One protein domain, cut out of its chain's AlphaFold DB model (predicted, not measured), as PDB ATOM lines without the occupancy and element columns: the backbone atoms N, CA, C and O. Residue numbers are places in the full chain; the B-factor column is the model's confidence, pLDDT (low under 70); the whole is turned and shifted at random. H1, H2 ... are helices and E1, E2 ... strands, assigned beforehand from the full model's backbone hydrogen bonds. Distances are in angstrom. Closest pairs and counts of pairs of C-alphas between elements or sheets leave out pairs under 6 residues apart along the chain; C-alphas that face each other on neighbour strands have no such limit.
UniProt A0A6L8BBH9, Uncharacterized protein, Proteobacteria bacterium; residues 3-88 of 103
ATOM      1  N   ILE A   3      27.947 -22.750  15.356       51.94
ATOM      2  CA  ILE A   3      27.022 -22.836  14.213       51.94
ATOM      3  C   ILE A   3      26.830 -24.296  13.757       51.94
ATOM      4  O   ILE A   3      25.741 -24.672  13.339       51.94
ATOM      5  N   LYS A   4      27.847 -25.157  13.929       46.41
ATOM      6  CA  LYS A   4      27.798 -26.577  13.532       46.41
ATOM      7  C   LYS A   4      26.877 -27.428  14.427       46.41
ATOM      8  O   LYS A   4      26.170 -28.285  13.910       46.41
ATOM      9  N   SER A   5      26.813 -27.151  15.735       50.84
ATOM     10  CA  SER A   5      25.941 -27.889  16.670       50.84
ATOM     11  C   SER A   5      24.450 -27.588  16.489       50.84
ATOM     12  O   SER A   5      23.623 -28.465  16.707       50.84
ATOM     13  N   ARG A   6      24.091 -26.368  16.059       51.88
ATOM     14  CA  ARG A   6      22.687 -25.991  15.810       51.88
ATOM     15  C   ARG A   6      22.155 -26.597  14.508       51.88
ATOM     16  O   ARG A   6      20.995 -26.988  14.457       51.88
ATOM     17  N   ALA A   7      23.016 -26.733  13.497       52.69
ATOM     18  CA  ALA A   7      22.676 -27.397  12.241       52.69
ATOM     19  C   ALA A   7      22.405 -28.901  12.434       52.69
ATOM     20  O   ALA A   7      21.438 -29.414  11.880       52.69
ATOM     21  N   LEU A   8      23.191 -29.592  13.272       51.56
ATOM     22  CA  LEU A   8      22.964 -31.013  13.580       51.56
ATOM     23  C   LEU A   8      21.628 -31.254  14.301       51.56
ATOM     24  O   LEU A   8      20.913 -32.195  13.966       51.56
ATOM     25  N   ALA A   9      21.276 -30.392  15.259       52.84
ATOM     26  CA  ALA A   9      20.017 -30.500  15.996       52.84
ATOM     27  C   ALA A   9      18.790 -30.238  15.103       52.84
ATOM     28  O   ALA A   9      17.777 -30.922  15.232       52.84
ATOM     29  N   ALA A  10      18.890 -29.289  14.166       54.28
ATOM     30  CA  ALA A  10      17.817 -28.990  13.218       54.28
ATOM     31  C   ALA A  10      17.587 -30.130  12.207       54.28
ATOM     32  O   ALA A  10      16.441 -30.454  11.912       54.28
ATOM     33  N   VAL A  11      18.654 -30.775  11.720       56.47
ATOM     34  CA  VAL A  11      18.554 -31.915  10.788       56.47
ATOM     35  C   VAL A  11      17.988 -33.159  11.482       56.47
ATOM     36  O   VAL A  11      17.110 -33.814  10.927       56.47
ATOM     37  N   ALA A  12      18.412 -33.448  12.717       57.44
ATOM     38  CA  ALA A  12      17.862 -34.560  13.496       57.44
ATOM     39  C   ALA A  12      16.367 -34.367  13.819       57.44
ATOM     40  O   ALA A  12      15.589 -35.314  13.721       57.44
ATOM     41  N   GLY A  13      15.949 -33.135  14.141       55.66
ATOM     42  CA  GLY A  13      14.537 -32.801  14.353       55.66
ATOM     43  C   GLY A  13      13.684 -32.939  13.086       55.66
ATOM     44  O   GLY A  13      12.563 -33.437  13.157       55.66
ATOM     45  N   LEU A  14      14.221 -32.567  11.919       56.16
ATOM     46  CA  LEU A  14      13.511 -32.677  10.640       56.16
ATOM     47  C   LEU A  14      13.360 -34.139  10.175       56.16
ATOM     48  O   LEU A  14      12.299 -34.508   9.680       56.16
ATOM     49  N   CYS A  15      14.373 -34.990  10.384       55.47
ATOM     50  CA  CYS A  15      14.277 -36.429  10.101       55.47
ATOM     51  C   CYS A  15      13.283 -37.149  11.023       55.47
ATOM     52  O   CYS A  15      12.606 -38.069  10.574       55.47
ATOM     53  N   GLY A  16      13.159 -36.712  12.282       53.62
ATOM     54  CA  GLY A  16      12.144 -37.230  13.199       53.62
ATOM     55  C   GLY A  16      10.724 -36.944  12.710       53.62
ATOM     56  O   GLY A  16       9.907 -37.851  12.669       53.62
ATOM     57  N   ILE A  17      10.438 -35.717  12.260       55.28
ATOM     58  CA  ILE A  17       9.087 -35.306  11.826       55.28
ATOM     59  C   ILE A  17       8.629 -36.039  10.551       55.28
ATOM     60  O   ILE A  17       7.451 -36.368  10.431       55.28
ATOM     61  N   VAL A  18       9.540 -36.341   9.619       52.72
ATOM     62  CA  VAL A  18       9.204 -37.055   8.368       52.72
ATOM     63  C   VAL A  18       8.846 -38.528   8.617       52.72
ATOM     64  O   VAL A  18       8.043 -39.086   7.874       52.72
ATOM     65  N   ALA A  19       9.368 -39.149   9.679       53.47
ATOM     66  CA  ALA A  19       9.095 -40.553   9.993       53.47
ATOM     67  C   ALA A  19       7.658 -40.818  10.492       53.47
ATOM     68  O   ALA A  19       7.196 -41.949  10.409       53.47
ATOM     69  N   TYR A  20       6.937 -39.797  10.968       53.25
ATOM     70  CA  TYR A  20       5.568 -39.950  11.486       53.25
ATOM     71  C   TYR A  20       4.473 -39.834  10.413       53.25
ATOM     72  O   TYR A  20       3.295 -39.993  10.719       53.25
ATOM     73  N   ALA A  21       4.820 -39.508   9.165       53.75
ATOM     74  CA  ALA A  21       3.830 -39.177   8.136       53.75
ATOM     75  C   ALA A  21       3.328 -40.383   7.320       53.75
ATOM     76  O   ALA A  21       2.484 -40.208   6.443       53.75
ATOM     77  N   THR A  22       3.828 -41.597   7.575       55.41
ATOM     78  CA  THR A  22       3.503 -42.786   6.768       55.41
ATOM     79  C   THR A  22       3.170 -44.001   7.628       55.41
ATOM     80  O   THR A  22       3.700 -45.087   7.407       55.41
ATOM     81  N   GLU A  23       2.305 -43.849   8.625       54.62
ATOM     82  CA  GLU A  23       1.691 -45.019   9.254       54.62
ATOM     83  C   GLU A  23       0.474 -45.426   8.421       54.62
ATOM     84  O   GLU A  23      -0.635 -44.922   8.596       54.62
ATOM     85  N   ALA A  24       0.700 -46.312   7.447       59.94
ATOM     86  CA  ALA A  24      -0.389 -47.078   6.861       59.94
ATOM     87  C   ALA A  24      -1.081 -47.839   7.999       59.94
ATOM     88  O   ALA A  24      -0.406 -48.445   8.832       59.94
ATOM     89  N   GLN A  25      -2.412 -47.786   8.069       61.56
ATOM     90  CA  GLN A  25      -3.154 -48.521   9.090       61.56
ATOM     91  C   GLN A  25      -2.983 -50.023   8.839       61.56
ATOM     92  O   GLN A  25      -3.649 -50.599   7.981       61.56
ATOM     93  N   VAL A  26      -2.046 -50.648   9.552       64.44
ATOM     94  CA  VAL A  26      -1.839 -52.094   9.495       64.44
ATOM     95  C   VAL A  26      -2.969 -52.746  10.283       64.44
ATOM     96  O   VAL A  26      -3.007 -52.675  11.508       64.44
ATOM     97  N   VAL A  27      -3.913 -53.358   9.568       78.00
ATOM     98  CA  VAL A  27      -4.942 -54.211  10.170       78.00
ATOM     99  C   VAL A  27      -4.314 -55.579  10.428       78.00
ATOM    100  O   VAL A  27      -3.826 -56.225   9.497       78.00
ATOM    101  N   GLU A  28      -4.291 -56.013  11.689       81.25
ATOM    102  CA  GLU A  28      -3.750 -57.319  12.078       81.25
ATOM    103  C   GLU A  28      -4.449 -58.442  11.292       81.25
ATOM    104  O   GLU A  28      -5.676 -58.524  11.260       81.25
ATOM    105  N   GLY A  29      -3.669 -59.286  10.610       84.50
ATOM    106  CA  GLY A  29      -4.190 -60.383   9.784       84.50
ATOM    107  C   GLY A  29      -4.599 -60.016   8.350       84.50
ATOM    108  O   GLY A  29      -5.024 -60.903   7.613       84.50
ATOM    109  N   GLN A  30      -4.450 -58.758   7.915       90.81
ATOM    110  CA  GLN A  30      -4.690 -58.358   6.522       90.81
ATOM    111  C   GLN A  30      -3.643 -58.973   5.583       90.81
ATOM    112  O   GLN A  30      -2.440 -58.825   5.799       90.81
ATOM    113  N   ALA A  31      -4.100 -59.641   4.522       93.75
ATOM    114  CA  ALA A  31      -3.214 -60.118   3.467       93.75
ATOM    115  C   ALA A  31      -2.655 -58.926   2.678       93.75
ATOM    116  O   ALA A  31      -3.390 -57.987   2.375       93.75
ATOM    117  N   VAL A  32      -1.369 -58.968   2.333       93.44
ATOM    118  CA  VAL A  32      -0.703 -57.932   1.531       93.44
ATOM    119  C   VAL A  32       0.068 -58.555   0.370       93.44
ATOM    120  O   VAL A  32       0.488 -59.711   0.455       93.44
ATOM    121  N   ASP A  33       0.233 -57.809  -0.720       94.06
ATOM    122  CA  ASP A  33       1.100 -58.198  -1.833       94.06
ATOM    123  C   ASP A  33       2.595 -57.973  -1.520       94.06
ATOM    124  O   ASP A  33       2.978 -57.654  -0.391       94.06
ATOM    125  N   ALA A  34       3.465 -58.185  -2.514       93.81
ATOM    126  CA  ALA A  34       4.912 -58.047  -2.347       93.81
ATOM    127  C   ALA A  34       5.343 -56.600  -2.035       93.81
ATOM    128  O   ALA A  34       6.390 -56.388  -1.420       93.81
ATOM    129  N   GLU A  35       4.534 -55.617  -2.430       92.19
ATOM    130  CA  GLU A  35       4.744 -54.187  -2.226       92.19
ATOM    131  C   GLU A  35       4.055 -53.662  -0.952       92.19
ATOM    132  O   GLU A  35       4.211 -52.490  -0.601       92.19
ATOM    133  N   GLY A  36       3.334 -54.524  -0.227       87.81
ATOM    134  CA  GLY A  36       2.657 -54.198   1.024       87.81
ATOM    135  C   GLY A  36       1.251 -53.614   0.856       87.81
ATOM    136  O   GLY A  36       0.688 -53.121   1.835       87.81
ATOM    137  N   ALA A  37       0.665 -53.649  -0.344       90.81
ATOM    138  CA  ALA A  37      -0.709 -53.206  -0.553       90.81
ATOM    139  C   ALA A  37      -1.710 -54.280  -0.077       90.81
ATOM    140  O   ALA A  37      -1.491 -55.467  -0.334       90.81
ATOM    141  N   PRO A  38      -2.819 -53.900   0.592       92.19
ATOM    142  CA  PRO A  38      -3.836 -54.853   1.033       92.19
ATOM    143  C   PRO A  38      -4.463 -55.636  -0.124       92.19
ATOM    144  O   PRO A  38      -4.787 -55.069  -1.172       92.19
ATOM    145  N   GLN A  39      -4.692 -56.927   0.095       93.88
ATOM    146  CA  GLN A  39      -5.341 -57.815  -0.859       93.88
ATOM    147  C   GLN A  39      -6.769 -58.128  -0.425       93.88
ATOM    148  O   GLN A  39      -7.014 -58.579   0.690       93.88
ATOM    149  N   TYR A  40      -7.714 -57.956  -1.349       92.00
ATOM    150  CA  TYR A  40      -9.135 -58.165  -1.093       92.00
ATOM    151  C   TYR A  40      -9.688 -59.301  -1.945       92.00
ATOM    152  O   TYR A  40      -9.299 -59.487  -3.100       92.00
ATOM    153  N   LEU A  41     -10.648 -60.027  -1.380       92.50
ATOM    154  CA  LEU A  41     -11.469 -61.003  -2.086       92.50
ATOM    155  C   LEU A  41     -12.928 -60.551  -2.032       92.50
ATOM    156  O   LEU A  41     -13.355 -59.911  -1.074       92.50
ATOM    157  N   VAL A  42     -13.693 -60.886  -3.068       94.69
ATOM    158  CA  VAL A  42     -15.137 -60.630  -3.088       94.69
ATOM    159  C   VAL A  42     -15.821 -61.625  -2.155       94.69
ATOM    160  O   VAL A  42     -15.644 -62.831  -2.326       94.69
ATOM    161  N   ASP A  43     -16.628 -61.132  -1.215       93.88
ATOM    162  CA  ASP A  43     -17.600 -61.958  -0.492       93.88
ATOM    163  C   ASP A  43     -18.919 -61.986  -1.285       93.88
ATOM    164  O   ASP A  43     -19.639 -60.985  -1.310       93.88
ATOM    165  N   PRO A  44     -19.260 -63.101  -1.959       94.81
ATOM    166  CA  PRO A  44     -20.476 -63.184  -2.761       94.81
ATOM    167  C   PRO A  44     -21.749 -63.325  -1.914       94.81
ATOM    168  O   PRO A  44     -22.848 -63.282  -2.466       94.81
ATOM    169  N   PHE A  45     -21.627 -63.529  -0.600       92.69
ATOM    170  CA  PHE A  45     -22.754 -63.706   0.317       92.69
ATOM    171  C   PHE A  45     -23.037 -62.454   1.160       92.69
ATOM    172  O   PHE A  45     -23.926 -62.485   2.018       92.69
ATOM    173  N   TRP A  46     -22.312 -61.359   0.911       90.88
ATOM    174  CA  TRP A  46     -22.544 -60.053   1.517       90.88
ATOM    175  C   TRP A  46     -23.219 -59.077   0.523       90.88
ATOM    176  O   TRP A  46     -22.856 -59.054  -0.654       90.88
ATOM    177  N   PRO A  47     -24.174 -58.239   0.976       88.50
ATOM    178  CA  PRO A  47     -24.766 -58.239   2.313       88.50
ATOM    179  C   PRO A  47     -25.681 -59.453   2.519       88.50
ATOM    180  O   PRO A  47     -26.198 -60.055   1.575       88.50
ATOM    181  N   LYS A  48     -25.967 -59.760   3.784       88.12
ATOM    182  CA  LYS A  48     -27.108 -60.625   4.102       88.12
ATOM    183  C   LYS A  48     -28.409 -59.935   3.661       88.12
ATOM    184  O   LYS A  48     -28.448 -58.703   3.622       88.12
ATOM    185  N   PRO A  49     -29.488 -60.689   3.375       89.19
ATOM    186  CA  PRO A  49     -30.789 -60.094   3.095       89.19
ATOM    187  C   PRO A  49     -31.179 -59.088   4.179       89.19
ATOM    188  O   PRO A  49     -31.171 -59.412   5.369       89.19
ATOM    189  N   LEU A  50     -31.504 -57.867   3.760       90.81
ATOM    190  CA  LEU A  50     -31.912 -56.812   4.678       90.81
ATOM    191  C   LEU A  50     -33.283 -57.135   5.290       90.81
ATOM    192  O   LEU A  50     -34.123 -57.773   4.638       90.81
ATOM    193  N   PRO A  51     -33.552 -56.686   6.529       89.06
ATOM    194  CA  PRO A  51     -34.877 -56.828   7.108       89.06
ATOM    195  C   PRO A  51     -35.907 -56.059   6.267       89.06
ATOM    196  O   PRO A  51     -35.582 -55.110   5.555       89.06
ATOM    197  N   ASN A  52     -37.174 -56.466   6.352       91.44
ATOM    198  CA  ASN A  52     -38.301 -55.749   5.740       91.44
ATOM    199  C   ASN A  52     -38.224 -55.582   4.210       91.44
ATOM    200  O   ASN A  52     -38.808 -54.645   3.669       91.44
ATOM    201  N   GLN A  53     -37.527 -56.489   3.511       91.62
ATOM    202  CA  GLN A  53     -37.389 -56.468   2.046       91.62
ATOM    203  C   GLN A  53     -36.730 -55.183   1.519       91.62
ATOM    204  O   GLN A  53     -36.949 -54.801   0.367       91.62
ATOM    205  N   TRP A  54     -35.932 -54.497   2.337       92.69
ATOM    206  CA  TRP A  54     -35.255 -53.283   1.898       92.69
ATOM    207  C   TRP A  54     -34.249 -53.564   0.783       92.69
ATOM    208  O   TRP A  54     -33.610 -54.615   0.744       92.69
ATOM    209  N   SER A  55     -34.116 -52.603  -0.128       88.44
ATOM    210  CA  SER A  55     -33.025 -52.570  -1.103       88.44
ATOM    211  C   SER A  55     -31.839 -51.765  -0.566       88.44
ATOM    212  O   SER A  55     -32.034 -50.734   0.080       88.44
ATOM    213  N   MET A  56     -30.619 -52.199  -0.897       88.00
ATOM    214  CA  MET A  56     -29.453 -51.314  -0.916       88.00
ATOM    215  C   MET A  56     -29.529 -50.468  -2.186       88.00
ATOM    216  O   MET A  56     -29.192 -50.942  -3.269       88.00
ATOM    217  N   GLN A  57     -30.023 -49.239  -2.069       86.50
ATOM    218  CA  GLN A  57     -30.248 -48.381  -3.233       86.50
ATOM    219  C   GLN A  57     -28.949 -47.634  -3.565       86.50
ATOM    220  O   GLN A  57     -27.851 -48.177  -3.465       86.50
ATOM    221  N   GLN A  58     -29.041 -46.368  -3.953       88.19
ATOM    222  CA  GLN A  58     -27.894 -45.535  -4.312       88.19
ATOM    223  C   GLN A  58     -27.054 -45.160  -3.074       88.19
ATOM    224  O   GLN A  58     -27.174 -44.046  -2.552       88.19
ATOM    225  N   VAL A  59     -26.223 -46.093  -2.597       90.94
ATOM    226  CA  VAL A  59     -25.357 -45.916  -1.425       90.94
ATOM    227  C   VAL A  59     -24.296 -44.853  -1.696       90.94
ATOM    228  O   VAL A  59     -23.462 -45.009  -2.585       90.94
ATOM    229  N   THR A  60     -24.307 -43.765  -0.922       91.75
ATOM    230  CA  THR A  60     -23.341 -42.656  -1.084       91.75
ATOM    231  C   THR A  60     -22.187 -42.681  -0.098       91.75
ATOM    232  O   THR A  60     -21.226 -41.936  -0.265       91.75
ATOM    233  N   GLY A  61     -22.288 -43.493   0.949       93.75
ATOM    234  CA  GLY A  61     -21.266 -43.608   1.977       93.75
ATOM    235  C   GLY A  61     -21.459 -44.876   2.788       93.75
ATOM    236  O   GLY A  61     -22.592 -45.320   2.981       93.75
ATOM    237  N   ILE A  62     -20.343 -45.433   3.245       95.06
ATOM    238  CA  ILE A  62     -20.268 -46.620   4.092       95.06
ATOM    239  C   ILE A  62     -19.296 -46.338   5.239       95.06
ATOM    240  O   ILE A  62     -18.305 -45.625   5.054       95.06
ATOM    241  N   HIS A  63     -19.583 -46.867   6.419       95.81
ATOM    242  CA  HIS A  63     -18.724 -46.770   7.589       95.81
ATOM    243  C   HIS A  63     -18.753 -48.086   8.359       95.81
ATOM    244  O   HIS A  63     -19.807 -48.703   8.477       95.81
ATOM    245  N   VAL A  64     -17.605 -48.495   8.893       94.44
ATOM    246  CA  VAL A  64     -17.514 -49.622   9.823       94.44
ATOM    247  C   VAL A  64     -17.234 -49.053  11.202       94.44
ATOM    248  O   VAL A  64     -16.261 -48.314  11.371       94.44
ATOM    249  N   ASP A  65     -18.112 -49.337  12.160       95.75
ATOM    250  CA  ASP A  65     -17.935 -48.860  13.528       95.75
ATOM    251  C   ASP A  65     -16.954 -49.739  14.329       95.75
ATOM    252  O   ASP A  65     -16.442 -50.757  13.871       95.75
ATOM    253  N   HIS A  66     -16.679 -49.335  15.568       95.56
ATOM    254  CA  HIS A  66     -15.771 -50.041  16.476       95.56
ATOM    255  C   HIS A  66     -16.271 -51.425  16.940       95.56
ATOM    256  O   HIS A  66     -15.520 -52.140  17.601       95.56
ATOM    257  N   MET A  67     -17.526 -51.783  16.651       96.38
ATOM    258  CA  MET A  67     -18.119 -53.094  16.930       96.38
ATOM    259  C   MET A  67     -18.205 -53.968  15.668       96.38
ATOM    260  O   MET A  67     -18.835 -55.022  15.718       96.38
ATOM    261  N   ASP A  68     -17.576 -53.550  14.566       91.94
ATOM    262  CA  ASP A  68     -17.601 -54.241  13.272       91.94
ATOM    263  C   ASP A  68     -18.996 -54.271  12.610       91.94
ATOM    264  O   ASP A  68     -19.317 -55.151  11.808       91.94
ATOM    265  N   HIS A  69     -19.858 -53.292  12.914       94.12
ATOM    266  CA  HIS A  69     -21.083 -53.092  12.140       94.12
ATOM    267  C   HIS A  69     -20.810 -52.248  10.901       94.12
ATOM    268  O   HIS A  69     -20.208 -51.176  10.982       94.12
ATOM    269  N   VAL A  70     -21.333 -52.702   9.763       94.31
ATOM    270  CA  VAL A  70     -21.322 -51.941   8.514       94.31
ATOM    271  C   VAL A  70     -22.583 -51.085   8.435       94.31
ATOM    272  O   VAL A  70     -23.680 -51.616   8.295       94.31
ATOM    273  N   TRP A  71     -22.396 -49.773   8.473       94.56
ATOM    274  CA  TRP A  71     -23.431 -48.761   8.294       94.56
ATOM    275  C   TRP A  71     -23.354 -48.177   6.894       94.56
ATOM    276  O   TRP A  71     -22.256 -47.892   6.406       94.56
ATOM    277  N   PHE A  72     -24.490 -47.909   6.259       94.25
ATOM    278  CA  PHE A  72     -24.488 -47.214   4.973       94.25
ATOM    279  C   PHE A  72     -25.615 -46.192   4.820       94.25
ATOM    280  O   PHE A  72     -26.710 -46.337   5.357       94.25
ATOM    281  N   ILE A  73     -25.326 -45.134   4.053       94.25
ATOM    282  CA  ILE A  73     -26.296 -44.083   3.734       94.25
ATOM    283  C   ILE A  73     -27.081 -44.496   2.499       94.25
ATOM    284  O   ILE A  73     -26.525 -44.588   1.404       94.25
ATOM    285  N   ASN A  74     -28.379 -44.679   2.672       91.19
ATOM    286  CA  ASN A  74     -29.312 -45.079   1.640       91.19
ATOM    287  C   ASN A  74     -30.155 -43.880   1.164       91.19
ATOM    288  O   ASN A  74     -30.605 -43.046   1.949       91.19
ATOM    289  N   ARG A  75     -30.388 -43.764  -0.149       91.31
ATOM    290  CA  ARG A  75     -31.068 -42.601  -0.757       91.31
ATOM    291  C   ARG A  75     -32.462 -42.934  -1.269       91.31
ATOM    292  O   ARG A  75     -32.782 -42.692  -2.432       91.31
ATOM    293  N   GLY A  76     -33.331 -43.393  -0.375       87.25
ATOM    294  CA  GLY A  76     -34.696 -43.797  -0.717       87.25
ATOM    295  C   GLY A  76     -35.507 -42.764  -1.507       87.25
ATOM    296  O   GLY A  76     -36.250 -43.125  -2.421       87.25
ATOM    297  N   ARG A  77     -35.343 -41.465  -1.227       88.50
ATOM    298  CA  ARG A  77     -36.033 -40.388  -1.964       88.50
ATOM    299  C   ARG A  77     -35.598 -40.260  -3.432       88.50
ATOM    300  O   ARG A  77     -36.371 -39.757  -4.239       88.50
ATOM    301  N   ALA A  78     -34.374 -40.669  -3.765       89.25
ATOM    302  CA  ALA A  78     -33.815 -40.601  -5.117       89.25
ATOM    303  C   ALA A  78     -33.877 -41.945  -5.864       89.25
ATOM    304  O   ALA A  78     -33.368 -42.039  -6.982       89.25
ATOM    305  N   ALA A  79     -34.490 -42.967  -5.259       90.12
ATOM    306  CA  ALA A  79     -34.646 -44.271  -5.880       90.12
ATOM    307  C   ALA A  79     -35.509 -44.173  -7.147       90.12
ATOM    308  O   ALA A  79     -36.576 -43.552  -7.162       90.12
ATOM    309  N   LEU A  80     -35.028 -44.798  -8.212       90.75
ATOM    310  CA  LEU A  80     -35.710 -44.930  -9.485       90.75
ATOM    311  C   LEU A  80     -36.804 -46.002  -9.379       90.75
ATOM    312  O   LEU A  80     -36.667 -46.944  -8.599       90.75
ATOM    313  N   PRO A  81     -37.864 -45.944 -10.206       90.62
ATOM    314  CA  PRO A  81     -38.923 -46.956 -10.190       90.62
ATOM    315  C   PRO A  81     -38.419 -48.399 -10.357       90.62
ATOM    316  O   PRO A  81     -38.977 -49.319  -9.770       90.62
ATOM    317  N   ILE A  82     -37.335 -48.598 -11.116       90.56
ATOM    318  CA  ILE A  82     -36.714 -49.916 -11.310       90.56
ATOM    319  C   ILE A  82     -36.055 -50.472 -10.033       90.56
ATOM    320  O   ILE A  82     -35.866 -51.677  -9.918       90.56
ATOM    321  N   GLU A  83     -35.745 -49.617  -9.057       91.38
ATOM    322  CA  GLU A  83     -35.133 -49.984  -7.771       91.38
ATOM    323  C   GLU A  83     -36.184 -50.321  -6.692       91.38
ATOM    324  O   GLU A  83     -35.816 -50.670  -5.570       91.38
ATOM    325  N   LEU A  84     -37.482 -50.186  -7.009       92.75
ATOM    326  CA  LEU A  84     -38.598 -50.211  -6.051       92.75
ATOM    327  C   LEU A  84     -39.667 -51.264  -6.391       92.75
ATOM    328  O   LEU A  84     -40.862 -51.061  -6.177       92.75
ATOM    329  N   THR A  85     -39.263 -52.383  -6.984       93.44
ATOM    330  CA  THR A  85     -40.194 -53.354  -7.579       93.44
ATOM    331  C   THR A  85     -41.158 -53.993  -6.576       93.44
ATOM    332  O   THR A  85     -42.312 -54.219  -6.935       93.44
ATOM    333  N   ALA A  86     -40.762 -54.218  -5.315       93.62
ATOM    334  CA  ALA A  86     -41.694 -54.704  -4.286       93.62
ATOM    335  C   ALA A  86     -42.731 -53.659  -3.840       93.62
ATOM    336  O   ALA A  86     -43.743 -54.036  -3.253       93.62
ATOM    337  N   GLU A  87     -42.545 -52.368  -4.137       93.06
ATOM    338  CA  GLU A  87     -43.555 -51.343  -3.835       93.06
ATOM    339  C   GLU A  87     -44.759 -51.396  -4.793       93.06
ATOM    340  O   GLU A  87     -45.789 -50.784  -4.519       93.06
ATOM    341  N   LEU A  88     -44.666 -52.151  -5.896       92.50
ATOM    342  CA  LEU A  88     -45.743 -52.290  -6.885       92.50
ATOM    343  C   LEU A  88     -46.927 -53.139  -6.389       92.50
ATOM    344  O   LEU A  88     -48.002 -53.099  -6.987       92.50
TER     345      LEU A  88
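AT A GLANCE: This is residues 3 to 88 of the 103 residues of an uncharacterized protein of Proteobacteria bacterium (UniProt A0A6L8BBH9). This is a drawn-out chain with little regular structure: residues 3 to 23, with the lone helix H1, stick out as an arm, a long winding stretch leads to the small hairpin of strands E1 and E2, and the short helix H2 lies at the far end. The printed part has 86 residues, of which the two named helices and two named strands, in the order H1, E1, E2, H2, hold 29; the class is mixed, and the sheet, E1 - E2, is antiparallel. It is extended, with a radius of gyration of the C-alphas of 23.7 A and spans of 81 by 30 by 24 A.

IN THESE COORDINATES: H1, residues 3 to 19, begins at C-alpha 3 (27.022, -22.836, 14.213) and is 25.6 A long. E1 is residues 61 to 64, 10.6 A, and E2 is residues 70 to 73, 10.5 A. H2, residues 85 to 88, 5.7 A, ends at C-alpha 88 (-45.743, -52.290, -6.885).

HOW THE PARTS SIT: H1 is apart from E2 and H2. E1 and E2 form an antiparallel hairpin at 160 degrees, with N 71 and O 63 2.8 A apart, within hydrogen-bond range. H1 has 12 of 13 O i to N i+4 pairs within range; H2 is too short for one.

THE WHOLE: The C-alphas of Ile 3 and Leu 88, the two farthest apart, are 81.3 A apart. The printed part has no cut. The links H1 to E1 and E2 to H2 are long. Residues 3 to 26 have pLDDT under 70.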